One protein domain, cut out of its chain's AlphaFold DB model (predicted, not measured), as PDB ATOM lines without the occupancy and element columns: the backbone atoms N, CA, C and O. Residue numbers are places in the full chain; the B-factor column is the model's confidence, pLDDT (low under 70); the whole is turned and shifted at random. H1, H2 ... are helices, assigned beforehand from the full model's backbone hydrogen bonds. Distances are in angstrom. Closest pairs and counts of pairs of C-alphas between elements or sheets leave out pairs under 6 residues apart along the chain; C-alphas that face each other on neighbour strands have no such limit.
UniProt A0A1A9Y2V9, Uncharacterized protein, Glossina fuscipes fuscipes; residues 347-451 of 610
ATOM      1  N   LEU A 347     -47.513 -19.516  -8.176       96.75
ATOM      2  CA  LEU A 347     -48.088 -19.766  -9.506       96.75
ATOM      3  C   LEU A 347     -47.064 -20.328 -10.504       96.75
ATOM      4  O   LEU A 347     -47.394 -21.234 -11.268       96.75
ATOM      5  N   PHE A 348     -45.823 -19.829 -10.507       97.00
ATOM      6  CA  PHE A 348     -44.780 -20.399 -11.365       97.00
ATOM      7  C   PHE A 348     -44.407 -21.814 -10.935       97.00
ATOM      8  O   PHE A 348     -44.272 -22.698 -11.783       97.00
ATOM      9  N   THR A 349     -44.227 -22.033  -9.633       94.94
ATOM     10  CA  THR A 349     -43.776 -23.329  -9.136       94.94
ATOM     11  C   THR A 349     -44.857 -24.398  -9.248       94.94
ATOM     12  O   THR A 349     -44.551 -25.523  -9.633       94.94
ATOM     13  N   ASP A 350     -46.115 -24.040  -8.993       94.19
ATOM     14  CA  ASP A 350     -47.275 -24.927  -9.101       94.19
ATOM     15  C   ASP A 350     -47.551 -25.295 -10.561       94.19
ATOM     16  O   ASP A 350     -47.867 -26.446 -10.849       94.19
ATOM     17  N   PHE A 351     -47.359 -24.367 -11.507       97.06
ATOM     18  CA  PHE A 351     -47.441 -24.696 -12.932       97.06
ATOM     19  C   PHE A 351     -46.389 -25.731 -13.342       97.06
ATOM     20  O   PHE A 351     -46.702 -26.694 -14.039       97.06
ATOM     21  N   ILE A 352     -45.147 -25.565 -12.884       96.62
ATOM     22  CA  ILE A 352     -44.063 -26.498 -13.213       96.62
ATOM     23  C   ILE A 352     -44.279 -27.870 -12.563       96.62
ATOM     24  O   ILE A 352     -43.990 -28.892 -13.192       96.62
ATOM     25  N   ASP A 353     -44.764 -27.901 -11.322       93.19
ATOM     26  CA  ASP A 353     -44.930 -29.137 -10.554       93.19
ATOM     27  C   ASP A 353     -46.212 -29.893 -10.924       93.19
ATOM     28  O   ASP A 353     -46.153 -31.074 -11.269       93.19
ATOM     29  N   PHE A 354     -47.372 -29.227 -10.921       91.69
ATOM     30  CA  PHE A 354     -48.663 -29.884 -11.164       91.69
ATOM     31  C   PHE A 354     -48.954 -30.120 -12.643       91.69
ATOM     32  O   PHE A 354     -49.682 -31.055 -12.972       91.69
ATOM     33  N   MET A 355     -48.387 -29.311 -13.542       93.25
ATOM     34  CA  MET A 355     -48.640 -29.396 -14.985       93.25
ATOM     35  C   MET A 355     -47.379 -29.734 -15.788       93.25
ATOM     36  O   MET A 355     -47.135 -29.186 -16.866       93.25
ATOM     37  N   HIS A 356     -46.575 -30.681 -15.295       92.38
ATOM     38  CA  HIS A 356     -45.332 -31.103 -15.952       92.38
ATOM     39  C   HIS A 356     -45.519 -31.478 -17.435       92.38
ATOM     40  O   HIS A 356     -44.704 -31.094 -18.275       92.38
ATOM     41  N   SER A 357     -46.616 -32.168 -17.777       94.00
ATOM     42  CA  SER A 357     -46.969 -32.527 -19.159       94.00
ATOM     43  C   SER A 357     -47.081 -31.294 -20.063       94.00
ATOM     44  O   SER A 357     -46.474 -31.260 -21.136       94.00
ATOM     45  N   LYS A 358     -47.762 -30.237 -19.606       95.81
ATOM     46  CA  LYS A 358     -47.863 -28.967 -20.339       95.81
ATOM     47  C   LYS A 358     -46.524 -28.277 -20.492       95.81
ATOM     48  O   LYS A 358     -46.221 -27.789 -21.576       95.81
ATOM     49  N   VAL A 359     -45.692 -28.268 -19.455       97.06
ATOM     50  CA  VAL A 359     -44.345 -27.690 -19.554       97.06
ATOM     51  C   VAL A 359     -43.504 -28.418 -20.607       97.06
ATOM     52  O   VAL A 359     -42.836 -27.770 -21.415       97.06
ATOM     53  N   THR A 360     -43.577 -29.752 -20.657       96.31
ATOM     54  CA  THR A 360     -42.885 -30.540 -21.691       96.31
ATOM     55  C   THR A 360     -43.451 -30.306 -23.094       96.31
ATOM     56  O   THR A 360     -42.681 -30.208 -24.048       96.31
ATOM     57  N   GLU A 361     -44.767 -30.134 -23.231       96.62
ATOM     58  CA  GLU A 361     -45.402 -29.784 -24.505       96.62
ATOM     59  C   GLU A 361     -44.963 -28.398 -24.995       96.62
ATOM     60  O   GLU A 361     -44.586 -28.248 -26.156       96.62
ATOM     61  N   LEU A 362     -44.952 -27.394 -24.111       96.94
ATOM     62  CA  LEU A 362     -44.464 -26.048 -24.422       96.94
ATOM     63  C   LEU A 362     -43.001 -26.078 -24.883       96.94
ATOM     64  O   LEU A 362     -42.646 -25.429 -25.868       96.94
ATOM     65  N   ARG A 363     -42.154 -26.871 -24.213       96.38
ATOM     66  CA  ARG A 363     -40.756 -27.075 -24.619       96.38
ATOM     67  C   ARG A 363     -40.658 -27.696 -26.017       96.38
ATOM     68  O   ARG A 363     -39.828 -27.238 -26.804       96.38
ATOM     69  N   GLY A 364     -41.493 -28.692 -26.323       95.75
ATOM     70  CA  GLY A 364     -41.566 -29.329 -27.642       95.75
ATOM     71  C   GLY A 364     -42.017 -28.365 -28.744       95.75
ATOM     72  O   GLY A 364     -41.358 -28.263 -29.778       95.75
ATOM     73  N   ARG A 365     -43.064 -27.567 -28.491       95.31
ATOM     74  CA  ARG A 365     -43.514 -26.495 -29.402       95.31
ATOM     75  C   ARG A 365     -42.426 -25.453 -29.665       95.31
ATOM     76  O   ARG A 365     -42.294 -24.960 -30.785       95.31
ATOM     77  N   ALA A 366     -41.606 -25.142 -28.662       95.00
ATOM     78  CA  ALA A 366     -40.470 -24.243 -28.838       95.00
ATOM     79  C   ALA A 366     -39.365 -24.846 -29.730       95.00
ATOM     80  O   ALA A 366     -38.772 -24.119 -30.528       95.00
ATOM     81  N   ASP A 367     -39.117 -26.164 -29.670       94.12
ATOM     82  CA  ASP A 367     -38.206 -26.845 -30.609       94.12
ATOM     83  C   ASP A 367     -38.734 -26.814 -32.047       94.12
ATOM     84  O   ASP A 367     -37.973 -26.582 -32.990       94.12
ATOM     85  N   GLU A 368     -40.034 -27.038 -32.239       94.25
ATOM     86  CA  GLU A 368     -40.689 -26.946 -33.550       94.25
ATOM     87  C   GLU A 368     -40.645 -25.523 -34.111       94.25
ATOM     88  O   GLU A 368     -40.322 -25.312 -35.286       94.25
ATOM     89  N   THR A 369     -40.878 -24.535 -33.249       94.19
ATOM     90  CA  THR A 369     -40.744 -23.119 -33.589       94.19
ATOM     91  C   THR A 369     -39.312 -22.797 -34.002       94.19
ATOM     92  O   THR A 369     -39.097 -22.194 -35.052       94.19
ATOM     93  N   ALA A 370     -38.311 -23.268 -33.255       92.12
ATOM     94  CA  ALA A 370     -36.908 -23.061 -33.601       92.12
ATOM     95  C   ALA A 370     -36.536 -23.690 -34.954       92.12
ATOM     96  O   ALA A 370     -35.818 -23.073 -35.742       92.12
ATOM     97  N   LYS A 371     -37.044 -24.894 -35.259       92.69
ATOM     98  CA  LYS A 371     -36.859 -25.539 -36.573       92.69
ATOM     99  C   LYS A 371     -37.490 -24.715 -37.692       92.69
ATOM    100  O   LYS A 371     -36.846 -24.506 -38.717       92.69
ATOM    101  N   THR A 372     -38.705 -24.213 -37.472       91.94
ATOM    102  CA  THR A 372     -39.404 -23.332 -38.416       91.94
ATOM    103  C   THR A 372     -38.581 -22.075 -38.682       91.94
ATOM    104  O   THR A 372     -38.233 -21.813 -39.828       91.94
ATOM    105  N   VAL A 373     -38.166 -21.358 -37.634       91.06
ATOM    106  CA  VAL A 373     -37.322 -20.156 -37.746       91.06
ATOM    107  C   VAL A 373     -36.049 -20.442 -38.544       91.06
ATOM    108  O   VAL A 373     -35.706 -19.689 -39.451       91.06
ATOM    109  N   MET A 374     -35.367 -21.553 -38.258       89.25
ATOM    110  CA  MET A 374     -34.154 -21.932 -38.985       89.25
ATOM    111  C   MET A 374     -34.426 -22.259 -40.460       89.25
ATOM    112  O   MET A 374     -33.583 -21.946 -41.297       89.25
ATOM    113  N   SER A 375     -35.582 -22.840 -40.799       91.19
ATOM    114  CA  SER A 375     -35.983 -23.077 -42.194       91.19
ATOM    115  C   SER A 375     -36.123 -21.765 -42.965       91.19
ATOM    116  O   SER A 375     -35.505 -21.615 -44.015       91.19
ATOM    117  N   PHE A 376     -36.846 -20.787 -42.406       91.81
ATOM    118  CA  PHE A 376     -37.010 -19.462 -43.019       91.81
ATOM    119  C   PHE A 376     -35.663 -18.752 -43.193       91.81
ATOM    120  O   PHE A 376     -35.357 -18.267 -44.279       91.81
ATOM    121  N   ILE A 377     -34.809 -18.770 -42.163       88.00
ATOM    122  CA  ILE A 377     -33.472 -18.163 -42.229       88.00
ATOM    123  C   ILE A 377     -32.611 -18.821 -43.319       88.00
ATOM    124  O   ILE A 377     -31.912 -18.117 -44.047       88.00
ATOM    125  N   ASN A 378     -32.657 -20.150 -43.456       90.06
ATOM    126  CA  ASN A 378     -31.906 -20.868 -44.493       90.06
ATOM    127  C   ASN A 378     -32.392 -20.528 -45.911       90.06
ATOM    128  O   ASN A 378     -31.596 -20.545 -46.848       90.06
ATOM    129  N   GLU A 379     -33.674 -20.196 -46.059       92.44
ATOM    130  CA  GLU A 379     -34.278 -19.714 -47.307       92.44
ATOM    131  C   GLU A 379     -34.074 -18.203 -47.530       92.44
ATOM    132  O   GLU A 379     -34.457 -17.674 -48.573       92.44
ATOM    133  N   GLY A 380     -33.443 -17.494 -46.586       88.88
ATOM    134  CA  GLY A 380     -33.240 -16.044 -46.650       88.88
ATOM    135  C   GLY A 380     -34.514 -15.228 -46.409       88.88
ATOM    136  O   GLY A 380     -34.570 -14.062 -46.797       88.88
ATOM    137  N   LEU A 381     -35.529 -15.833 -45.791       91.44
ATOM    138  CA  LEU A 381     -36.810 -15.220 -45.456       91.44
ATOM    139  C   LEU A 381     -36.860 -14.815 -43.977       91.44
ATOM    140  O   LEU A 381     -36.213 -15.420 -43.119       91.44
ATOM    141  N   GLU A 382     -37.674 -13.806 -43.666       87.38
ATOM    142  CA  GLU A 382     -37.990 -13.465 -42.279       87.38
ATOM    143  C   GLU A 382     -39.004 -14.466 -41.700       87.38
ATOM    144  O   GLU A 382     -39.972 -14.826 -42.381       87.38
ATOM    145  N   PRO A 383     -38.805 -14.938 -40.456       88.50
ATOM    146  CA  PRO A 383     -39.744 -15.847 -39.819       88.50
ATOM    147  C   PRO A 383     -41.082 -15.145 -39.515       88.50
ATOM    148  O   PRO A 383     -41.105 -13.935 -39.273       88.50
ATOM    149  N   PRO A 384     -42.202 -15.887 -39.462       89.81
ATOM    150  CA  PRO A 384     -43.495 -15.320 -39.094       89.81
ATOM    151  C   PRO A 384     -43.483 -14.678 -37.698       89.81
ATOM    152  O   PRO A 384     -42.933 -15.230 -36.747       89.81
ATOM    153  N   ALA A 385     -44.149 -13.531 -37.545       82.50
ATOM    154  CA  ALA A 385     -44.225 -12.822 -36.262       82.50
ATOM    155  C   ALA A 385     -45.149 -13.504 -35.227       82.50
ATOM    156  O   ALA A 385     -45.094 -13.190 -34.041       82.50
ATOM    157  N   ASN A 386     -46.013 -14.424 -35.662       84.38
ATOM    158  CA  ASN A 386     -47.043 -15.081 -34.851       84.38
ATOM    159  C   ASN A 386     -46.635 -16.472 -34.335       84.38
ATOM    160  O   ASN A 386     -47.500 -17.287 -34.021       84.38
ATOM    161  N   LEU A 387     -45.336 -16.759 -34.279       89.25
ATOM    162  CA  LEU A 387     -44.826 -18.025 -33.760       89.25
ATOM    163  C   LEU A 387     -45.062 -18.165 -32.247       89.25
ATOM    164  O   LEU A 387     -45.094 -17.177 -31.503       89.25
ATOM    165  N   ASP A 388     -45.212 -19.412 -31.790       90.94
ATOM    166  CA  ASP A 388     -45.365 -19.713 -30.367       90.94
ATOM    167  C   ASP A 388     -44.067 -19.379 -29.620       90.94
ATOM    168  O   ASP A 388     -42.983 -19.852 -29.951       90.94
ATOM    169  N   CYS A 389     -44.189 -18.545 -28.593       93.38
ATOM    170  CA  CYS A 389     -43.090 -18.150 -27.713       93.38
ATOM    171  C   CYS A 389     -43.457 -18.368 -26.240       93.38
ATOM    172  O   CYS A 389     -42.865 -17.761 -25.353       93.38
ATOM    173  N   ASN A 390     -44.437 -19.226 -25.945       96.12
ATOM    174  CA  ASN A 390     -44.951 -19.385 -24.584       96.12
ATOM    175  C   ASN A 390     -43.887 -19.951 -23.633       96.12
ATOM    176  O   ASN A 390     -43.719 -19.439 -22.526       96.12
ATOM    177  N   PHE A 391     -43.120 -20.953 -24.077       97.50
ATOM    178  CA  PHE A 391     -42.014 -21.506 -23.286       97.50
ATOM    179  C   PHE A 391     -40.888 -20.485 -23.065       97.50
ATOM    180  O   PHE A 391     -40.381 -20.340 -21.954       97.50
ATOM    181  N   GLU A 392     -40.526 -19.740 -24.112       96.50
ATOM    182  CA  GLU A 392     -39.561 -18.643 -24.025       96.50
ATOM    183  C   GLU A 392     -40.015 -17.604 -22.990       96.50
ATOM    184  O   GLU A 392     -39.277 -17.302 -22.048       96.50
ATOM    185  N   MET A 393     -41.255 -17.124 -23.093       97.69
ATOM    186  CA  MET A 393     -41.799 -16.124 -22.176       97.69
ATOM    187  C   MET A 393     -41.899 -16.645 -20.741       97.69
ATOM    188  O   MET A 393     -41.642 -15.874 -19.819       97.69
ATOM    189  N   LEU A 394     -42.191 -17.932 -20.521       98.31
ATOM    190  CA  LEU A 394     -42.134 -18.552 -19.192       98.31
ATOM    191  C   LEU A 394     -40.723 -18.452 -18.586       98.31
ATOM    192  O   LEU A 394     -40.573 -18.007 -17.448       98.31
ATOM    193  N   THR A 395     -39.681 -18.819 -19.340       97.81
ATOM    194  CA  THR A 395     -38.292 -18.733 -18.849       97.81
ATOM    195  C   THR A 395     -37.860 -17.286 -18.586       97.81
ATOM    196  O   THR A 395     -37.239 -16.999 -17.559       97.81
ATOM    197  N   LEU A 396     -38.273 -16.347 -19.445       98.25
ATOM    198  CA  LEU A 396     -38.051 -14.913 -19.252       98.25
ATOM    199  C   LEU A 396     -38.783 -14.370 -18.017       98.25
ATOM    200  O   LEU A 396     -38.201 -13.582 -17.272       98.25
ATOM    201  N   CYS A 397     -40.025 -14.804 -17.770       98.12
ATOM    202  CA  CYS A 397     -40.786 -14.449 -16.571       98.12
ATOM    203  C   CYS A 397     -40.040 -14.863 -15.306       98.12
ATOM    204  O   CYS A 397     -39.832 -14.029 -14.430       98.12
ATOM    205  N   ILE A 398     -39.589 -16.119 -15.235       97.25
ATOM    206  CA  ILE A 398     -38.834 -16.646 -14.091       97.25
ATOM    207  C   ILE A 398     -37.548 -15.836 -13.888       97.25
ATOM    208  O   ILE A 398     -37.279 -15.375 -12.779       97.25
ATOM    209  N   GLY A 399     -36.782 -15.595 -14.958       96.31
ATOM    210  CA  GLY A 399     -35.549 -14.808 -14.883       96.31
ATOM    211  C   GLY A 399     -35.773 -13.391 -14.361       96.31
ATOM    212  O   GLY A 399     -35.122 -12.961 -13.412       96.31
ATOM    213  N   LYS A 400     -36.734 -12.667 -14.939       96.00
ATOM    214  CA  LYS A 400     -37.050 -11.294 -14.533       96.00
ATOM    215  C   LYS A 400     -37.586 -11.221 -13.103       96.00
ATOM    216  O   LYS A 400     -37.167 -10.347 -12.347       96.00
ATOM    217  N   PHE A 401     -38.463 -12.151 -12.730       95.44
ATOM    218  CA  PHE A 401     -39.075 -12.201 -11.407       95.44
ATOM    219  C   PHE A 401     -38.030 -12.371 -10.293       95.44
ATOM    220  O   PHE A 401     -38.029 -11.598  -9.337       95.44
ATOM    221  N   TYR A 402     -37.092 -13.318 -10.425       93.69
ATOM    222  CA  TYR A 402     -36.080 -13.544  -9.382       93.69
ATOM    223  C   TYR A 402     -34.897 -12.578  -9.430       93.69
ATOM    224  O   TYR A 402     -34.288 -12.328  -8.391       93.69
ATOM    225  N   LYS A 403     -34.593 -11.978 -10.587       90.38
ATOM    226  CA  LYS A 403     -33.537 -10.960 -10.701       90.38
ATOM    227  C   LYS A 403     -33.800  -9.743  -9.806       90.38
ATOM    228  O   LYS A 403     -32.863  -9.190  -9.241       90.38
ATOM    229  N   ASN A 404     -35.066  -9.356  -9.661       81.25
ATOM    230  CA  ASN A 404     -35.501  -8.226  -8.836       81.25
ATOM    231  C   ASN A 404     -35.881  -8.647  -7.399       81.25
ATOM    232  O   ASN A 404     -36.576  -7.910  -6.697       81.25
ATOM    233  N   ASN A 405     -35.464  -9.837  -6.950       71.06
ATOM    234  CA  ASN A 405     -35.799 -10.366  -5.629       71.06
ATOM    235  C   ASN A 405     -34.996  -9.678  -4.511       71.06
ATOM    236  O   ASN A 405     -34.007 -10.213  -4.015       71.06
ATOM    237  N   CYS A 406     -35.437  -8.491  -4.097       60.81
ATOM    238  CA  CYS A 406     -34.826  -7.756  -2.988       60.81
ATOM    239  C   CYS A 406     -35.279  -8.252  -1.601       60.81
ATOM    240  O   CYS A 406     -34.605  -7.972  -0.613       60.81
ATOM    241  N   ALA A 407     -36.429  -8.932  -1.506       57.03
ATOM    242  CA  ALA A 407     -37.135  -9.127  -0.235       57.03
ATOM    243  C   ALA A 407     -36.981 -10.531   0.370       57.03
ATOM    244  O   ALA A 407     -36.920 -10.652   1.592       57.03
ATOM    245  N   ASN A 408     -36.926 -11.595  -0.442       68.25
ATOM    246  CA  ASN A 408     -36.842 -12.954   0.090       68.25
ATOM    247  C   ASN A 408     -36.053 -13.914  -0.823       68.25
ATOM    248  O   ASN A 408     -36.641 -14.653  -1.623       68.25
ATOM    249  N   PRO A 409     -34.716 -13.969  -0.678       66.94
ATOM    250  CA  PRO A 409     -33.859 -14.852  -1.469       66.94
ATOM    251  C   PRO A 409     -34.112 -16.351  -1.241       66.94
ATOM    252  O   PRO A 409     -33.589 -17.184  -1.980       66.94
ATOM    253  N   SER A 410     -34.905 -16.741  -0.236       76.00
ATOM    254  CA  SER A 410     -35.121 -18.158   0.061       76.00
ATOM    255  C   SER A 410     -36.036 -18.844  -0.953       76.00
ATOM    256  O   SER A 410     -35.910 -20.046  -1.152       76.00
ATOM    257  N   LEU A 411     -36.945 -18.121  -1.617       87.44
ATOM    258  CA  LEU A 411     -37.903 -18.741  -2.545       87.44
ATOM    259  C   LEU A 411     -37.219 -19.303  -3.799       87.44
ATOM    260  O   LEU A 411     -37.562 -20.382  -4.275       87.44
ATOM    261  N   CYS A 412     -36.181 -18.636  -4.303       89.62
ATOM    262  CA  CYS A 412     -35.397 -19.151  -5.427       89.62
ATOM    263  C   CYS A 412     -34.543 -20.383  -5.080       89.62
ATOM    264  O   CYS A 412     -34.126 -21.079  -6.002       89.62
ATOM    265  N   MET A 413     -34.287 -20.706  -3.801       89.19
ATOM    266  CA  MET A 413     -33.643 -21.988  -3.437       89.19
ATOM    267  C   MET A 413     -34.489 -23.192  -3.847       89.19
ATOM    268  O   MET A 413     -33.924 -24.251  -4.116       89.19
ATOM    269  N   GLU A 414     -35.816 -23.057  -3.930       89.75
ATOM    270  CA  GLU A 414     -36.686 -24.189  -4.252       89.75
ATOM    271  C   GLU A 414     -36.379 -24.776  -5.638       89.75
ATOM    272  O   GLU A 414     -36.454 -25.987  -5.827       89.75
ATOM    273  N   TYR A 415     -35.917 -23.940  -6.575       92.44
ATOM    274  CA  TYR A 415     -35.490 -24.349  -7.915       92.44
ATOM    275  C   TYR A 415     -34.226 -25.214  -7.941       92.44
ATOM    276  O   TYR A 415     -34.015 -25.972  -8.887       92.44
ATOM    277  N   TRP A 416     -33.384 -25.101  -6.917       88.81
ATOM    278  CA  TRP A 416     -32.113 -25.817  -6.828       88.81
ATOM    279  C   TRP A 416     -32.202 -27.080  -5.963       88.81
ATOM    280  O   TRP A 416     -31.359 -27.967  -6.095       88.81
ATOM    281  N   GLY A 417     -33.231 -27.177  -5.112       73.44
ATOM    282  CA  GLY A 417     -33.415 -28.265  -4.150       73.44
ATOM    283  C   GLY A 417     -32.344 -28.303  -3.046       73.44
ATOM    284  O   GLY A 417     -31.408 -27.497  -3.037       73.44
ATOM    285  N   PRO A 418     -32.455 -29.228  -2.074       61.88
ATOM    286  CA  PRO A 418     -31.393 -29.456  -1.104       61.88
ATOM    287  C   PRO A 418     -30.270 -30.254  -1.773       61.88
ATOM    288  O   PRO A 418     -30.384 -31.458  -1.992       61.88
ATOM    289  N   LEU A 419     -29.179 -29.575  -2.117       51.09
ATOM    290  CA  LEU A 419     -27.977 -30.217  -2.665       51.09
ATOM    291  C   LEU A 419     -27.017 -30.714  -1.572       51.09
ATOM    292  O   LEU A 419     -26.101 -31.480  -1.869       51.09
ATOM    293  N   ASP A 420     -27.239 -30.332  -0.311       43.53
ATOM    294  CA  ASP A 420     -26.397 -30.745   0.810       43.53
ATOM    295  C   ASP A 420     -26.942 -32.001   1.500       43.53
ATOM    296  O   ASP A 420     -27.792 -31.952   2.386       43.53
ATOM    297  N   VAL A 421     -26.371 -33.152   1.140       43.91
ATOM    298  CA  VAL A 421     -26.527 -34.423   1.877       43.91
ATOM    299  C   VAL A 421     -25.909 -34.322   3.290       43.91
ATOM    300  O   VAL A 421     -26.163 -35.161   4.151       43.91
ATOM    301  N   SER A 422     -25.102 -33.283   3.547       44.31
ATOM    302  CA  SER A 422     -24.411 -33.033   4.817       44.31
ATOM    303  C   SER A 422     -25.324 -32.461   5.916       44.31
ATOM    304  O   SER A 422     -25.056 -32.665   7.100       44.31
ATOM    305  N   GLN A 423     -26.442 -31.824   5.544       43.38
ATOM    306  CA  GLN A 423     -27.480 -31.354   6.463       43.38
ATOM    307  C   GLN A 423     -28.731 -32.226   6.315       43.38
ATOM    308  O   GLN A 423     -29.697 -31.869   5.644       43.38
ATOM    309  N   ALA A 424     -28.724 -33.382   6.980       37.88
ATOM    310  CA  ALA A 424     -29.794 -34.386   6.989       37.88
ATOM    311  C   ALA A 424     -31.158 -33.916   7.566       37.88
ATOM    312  O   ALA A 424     -31.993 -34.741   7.935       37.88
ATOM    313  N   SER A 425     -31.410 -32.605   7.656       40.34
ATOM    314  CA  SER A 425     -32.641 -31.998   8.177       40.34
ATOM    315  C   SER A 425     -33.516 -31.311   7.118       40.34
ATOM    316  O   SER A 425     -34.691 -31.075   7.393       40.34
ATOM    317  N   ALA A 426     -33.012 -31.011   5.914       47.34
ATOM    318  CA  ALA A 426     -33.816 -30.400   4.850       47.34
ATOM    319  C   ALA A 426     -34.415 -31.482   3.933       47.34
ATOM    320  O   ALA A 426     -33.778 -31.949   2.992       47.34
ATOM    321  N   LYS A 427     -35.648 -31.920   4.218       50.47
ATOM    322  CA  LYS A 427     -36.377 -32.857   3.346       50.47
ATOM    323  C   LYS A 427     -36.570 -32.225   1.960       50.47
ATOM    324  O   LYS A 427     -37.205 -31.180   1.852       50.47
ATOM    325  N   SER A 428     -36.060 -32.863   0.905       60.16
ATOM    326  CA  SER A 428     -36.364 -32.488  -0.482       60.16
ATOM    327  C   SER A 428     -37.865 -32.612  -0.735       60.16
ATOM    328  O   SER A 428     -38.420 -33.702  -0.575       60.16
ATOM    329  N   THR A 429     -38.521 -31.524  -1.135       76.50
ATOM    330  CA  THR A 429     -39.935 -31.555  -1.533       76.50
ATOM    331  C   THR A 429     -40.058 -32.102  -2.953       76.50
ATOM    332  O   THR A 429     -39.157 -31.909  -3.775       76.50
ATOM    333  N   THR A 430     -41.171 -32.771  -3.270       81.69
ATOM    334  CA  THR A 430     -41.487 -33.197  -4.649       81.69
ATOM    335  C   THR A 430     -41.406 -32.017  -5.615       81.69
ATOM    336  O   THR A 430     -40.777 -32.138  -6.666       81.69
ATOM    337  N   ARG A 431     -41.902 -30.852  -5.180       88.31
ATOM    338  CA  ARG A 431     -41.832 -29.597  -5.923       88.31
ATOM    339  C   ARG A 431     -40.402 -29.197  -6.273       88.31
ATOM    340  O   ARG A 431     -40.102 -28.979  -7.442       88.31
ATOM    341  N   SER A 432     -39.489 -29.189  -5.299       88.88
ATOM    342  CA  SER A 432     -38.084 -28.822  -5.545       88.88
ATOM    343  C   SER A 432     -37.399 -29.725  -6.580       88.88
ATOM    344  O   SER A 432     -36.607 -29.264  -7.403       88.88
ATOM    345  N   VAL A 433     -37.762 -31.013  -6.610       89.50
ATOM    346  CA  VAL A 433     -37.268 -31.961  -7.616       89.50
ATOM    347  C   VAL A 433     -37.825 -31.630  -9.003       89.50
ATOM    348  O   VAL A 433     -37.071 -31.653  -9.979       89.50
ATOM    349  N   SER A 434     -39.118 -31.316  -9.112       92.19
ATOM    350  CA  SER A 434     -39.759 -30.908 -10.370       92.19
ATOM    351  C   SER A 434     -39.160 -29.614 -10.926       92.19
ATOM    352  O   SER A 434     -38.853 -29.539 -12.117       92.19
ATOM    353  N   LEU A 435     -38.898 -28.627 -10.067       95.00
ATOM    354  CA  LEU A 435     -38.289 -27.354 -10.463       95.00
ATOM    355  C   LEU A 435     -36.843 -27.526 -10.942       95.00
ATOM    356  O   LEU A 435     -36.464 -26.972 -11.976       95.00
ATOM    357  N   PHE A 436     -36.045 -28.352 -10.263       92.56
ATOM    358  CA  PHE A 436     -34.689 -28.639 -10.729       92.56
ATOM    359  C   PHE A 436     -34.689 -29.421 -12.053       92.56
ATOM    360  O   PHE A 436     -33.895 -29.141 -12.955       92.56
ATOM    361  N   LYS A 437     -35.620 -30.372 -12.226       92.06
ATOM    362  CA  LYS A 437     -35.836 -31.045 -13.520       92.06
ATOM    363  C   LYS A 437     -36.223 -30.055 -14.614       92.06
ATOM    364  O   LYS A 437     -35.760 -30.216 -15.738       92.06
ATOM    365  N   PHE A 438     -37.006 -29.025 -14.298       95.75
ATOM    366  CA  PHE A 438     -37.338 -27.962 -15.241       95.75
ATOM    367  C   PHE A 438     -36.108 -27.155 -15.675       95.75
ATOM    368  O   PHE A 438     -35.939 -26.950 -16.874       95.75
ATOM    369  N   ILE A 439     -35.200 -26.781 -14.759       94.06
ATOM    370  CA  ILE A 439     -33.924 -26.133 -15.133       94.06
ATOM    371  C   ILE A 439     -33.162 -26.987 -16.153       94.06
ATOM    372  O   ILE A 439     -32.617 -26.466 -17.129       94.06
ATOM    373  N   ARG A 440     -33.123 -28.305 -15.930       90.44
ATOM    374  CA  ARG A 440     -32.434 -29.241 -16.825       90.44
ATOM    375  C   ARG A 440     -33.137 -29.364 -18.173       90.44
ATOM    376  O   ARG A 440     -32.477 -29.190 -19.189       90.44
ATOM    377  N   LEU A 441     -34.453 -29.580 -18.176       91.88
ATOM    378  CA  LEU A 441     -35.286 -29.658 -19.381       91.88
ATOM    379  C   LEU A 441     -35.152 -28.395 -20.243       91.88
ATOM    380  O   LEU A 441     -35.026 -28.473 -21.464       91.88
ATOM    381  N   ALA A 442     -35.164 -27.224 -19.605       91.81
ATOM    382  CA  ALA A 442     -35.037 -25.949 -20.291       91.81
ATOM    383  C   ALA A 442     -33.657 -25.767 -20.934       91.81
ATOM    384  O   ALA A 442     -33.580 -25.097 -21.953       91.81
ATOM    385  N   GLY A 443     -32.595 -26.358 -20.370       88.56
ATOM    386  CA  GLY A 443     -31.226 -26.288 -20.896       88.56
ATOM    387  C   GLY A 443     -30.829 -27.446 -21.820       88.56
ATOM    388  O   GLY A 443     -29.758 -27.402 -22.425       88.56
ATOM    389  N   GLU A 444     -31.652 -28.489 -21.924       86.19
ATOM    390  CA  GLU A 444     -31.343 -29.685 -22.704       86.19
ATOM    391  C   GLU A 444     -31.481 -29.435 -24.211       86.19
ATOM    392  O   GLU A 444     -32.504 -28.926 -24.680       86.19
ATOM    393  N   LEU A 445     -30.428 -29.792 -24.965       84.62
ATOM    394  CA  LEU A 445     -30.347 -29.646 -26.430       84.62
ATOM    395  C   LEU A 445     -30.819 -28.265 -26.925       84.62
ATOM    396  O   LEU A 445     -31.605 -28.155 -27.863       84.62
ATOM    397  N   LEU A 446     -30.345 -27.210 -26.257       86.88
ATOM    398  CA  LEU A 446     -30.888 -25.857 -26.365       86.88
ATOM    399  C   LEU A 446     -30.820 -25.269 -27.795       86.88
ATOM    400  O   LEU A 446     -29.720 -25.029 -28.308       86.88
ATOM    401  N   PRO A 447     -31.966 -24.955 -28.431       88.69
ATOM    402  CA  PRO A 447     -32.009 -24.221 -29.691       88.69
ATOM    403  C   PRO A 447     -31.524 -22.776 -29.540       88.69
ATOM    404  O   PRO A 447     -31.603 -22.178 -28.468       88.69
ATOM    405  N   ARG A 448     -31.098 -22.161 -30.652       86.25
ATOM    406  CA  ARG A 448     -30.610 -20.767 -30.662       86.25
ATOM    407  C   ARG A 448     -31.643 -19.761 -30.148       86.25
ATOM    408  O   ARG A 448     -31.259 -18.820 -29.464       86.25
ATOM    409  N   THR A 449     -32.923 -19.975 -30.447       89.69
ATOM    410  CA  THR A 449     -34.033 -19.116 -29.999       89.69
ATOM    411  C   THR A 449     -34.204 -19.127 -28.480       89.69
ATOM    412  O   THR A 449     -34.563 -18.113 -27.901       89.69
ATOM    413  N   LEU A 450     -33.874 -20.237 -27.812       92.94
ATOM    414  CA  LEU A 450     -33.992 -20.372 -26.359       92.94
ATOM    415  C   LEU A 450     -32.705 -20.022 -25.601       92.94
ATOM    416  O   LEU A 450     -32.725 -19.971 -24.374       92.94
ATOM    417  N   PHE A 451     -31.598 -19.733 -26.298       92.75
ATOM    418  CA  PHE A 451     -30.317 -19.402 -25.667       92.75
ATOM    419  C   PHE A 451     -30.410 -18.188 -24.734       92.75
ATOM    420  O   PHE A 451     -30.060 -18.274 -23.558       92.75
TER     421      PHE A 451
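AT A GLANCE: This is residues 347 to 451 of the 610 residues of an uncharacterized protein of Glossina fuscipes fuscipes (UniProt A0A1A9Y2V9). A loose rod of helices: the long helix H2 and the shorter H5 run nearly in line with the long axis and overlap near the beginning of H2, with H3 slanting past both and H1 across H5. Little H4 packs on H5 and H6 on H2; the link after H2 folds back toward H3, and residues 404 to 410 and 420 to 425 stick out. The printed part has 105 residues with six named helices, H1 to H6 in order, and no named strand: all helix. It is loose, with a radius of gyration of the C-alphas of 16.6 A and spans of 57 by 27 by 23 A.

IN THESE COORDINATES: H1, residues 347 to 354, begins at C-alpha 347 (-48.088, -19.766, -9.506). H2, residues 356 to 378, is 33.2 A long. H3, residues 390 to 403, is 19.8 A long. H4 is residues 411 to 415. H5, residues 430 to 443, is 20.4 A long. H6, residues 448 to 451, ends at C-alpha 451 (-30.317, -19.402, -25.667).

HOW THE PARTS SIT: H1 touches H5 about perpendicular at 82 degrees, closest at the C-alphas of Asp 353 and Ser 434, 5.5 A. H2, with residues 359 to 366 alone, touches H3, closest at the C-alphas of Leu 362 and Phe 391, 5.3 A. H2 and H5 only just touch, with 3 pairs of C-alphas within 8 A, the closest those of Arg 363 and Ala 442, 7.3 A; they run the same way at a shallow tilt of 7 degrees. H4 touches H5, closest at the C-alphas of Tyr 415 and Leu 435, 4.8 A. H6 only just touches H2, with 3 pairs of C-alphas within 8 A, the closest those of Ala 370 and Thr 449, 6.1 A. H2 and H4 are apart. Every O i to N i+4 pair is within hydrogen-bond range in H1, H2, H3 and H5; H4 has 0 of 1, but 2 of 2 O i to N i+3 pairs, and H6 is too short for an i+4 pair.

THE WHOLE: The C-alphas farthest apart, those of Gly 380 and Ser 425, are 57.1 A apart. The printed part has no cut. The links H2 to H3 and H4 to H5 are long. Confidence is under 70 at residues 406 to 409 and 418 to 428.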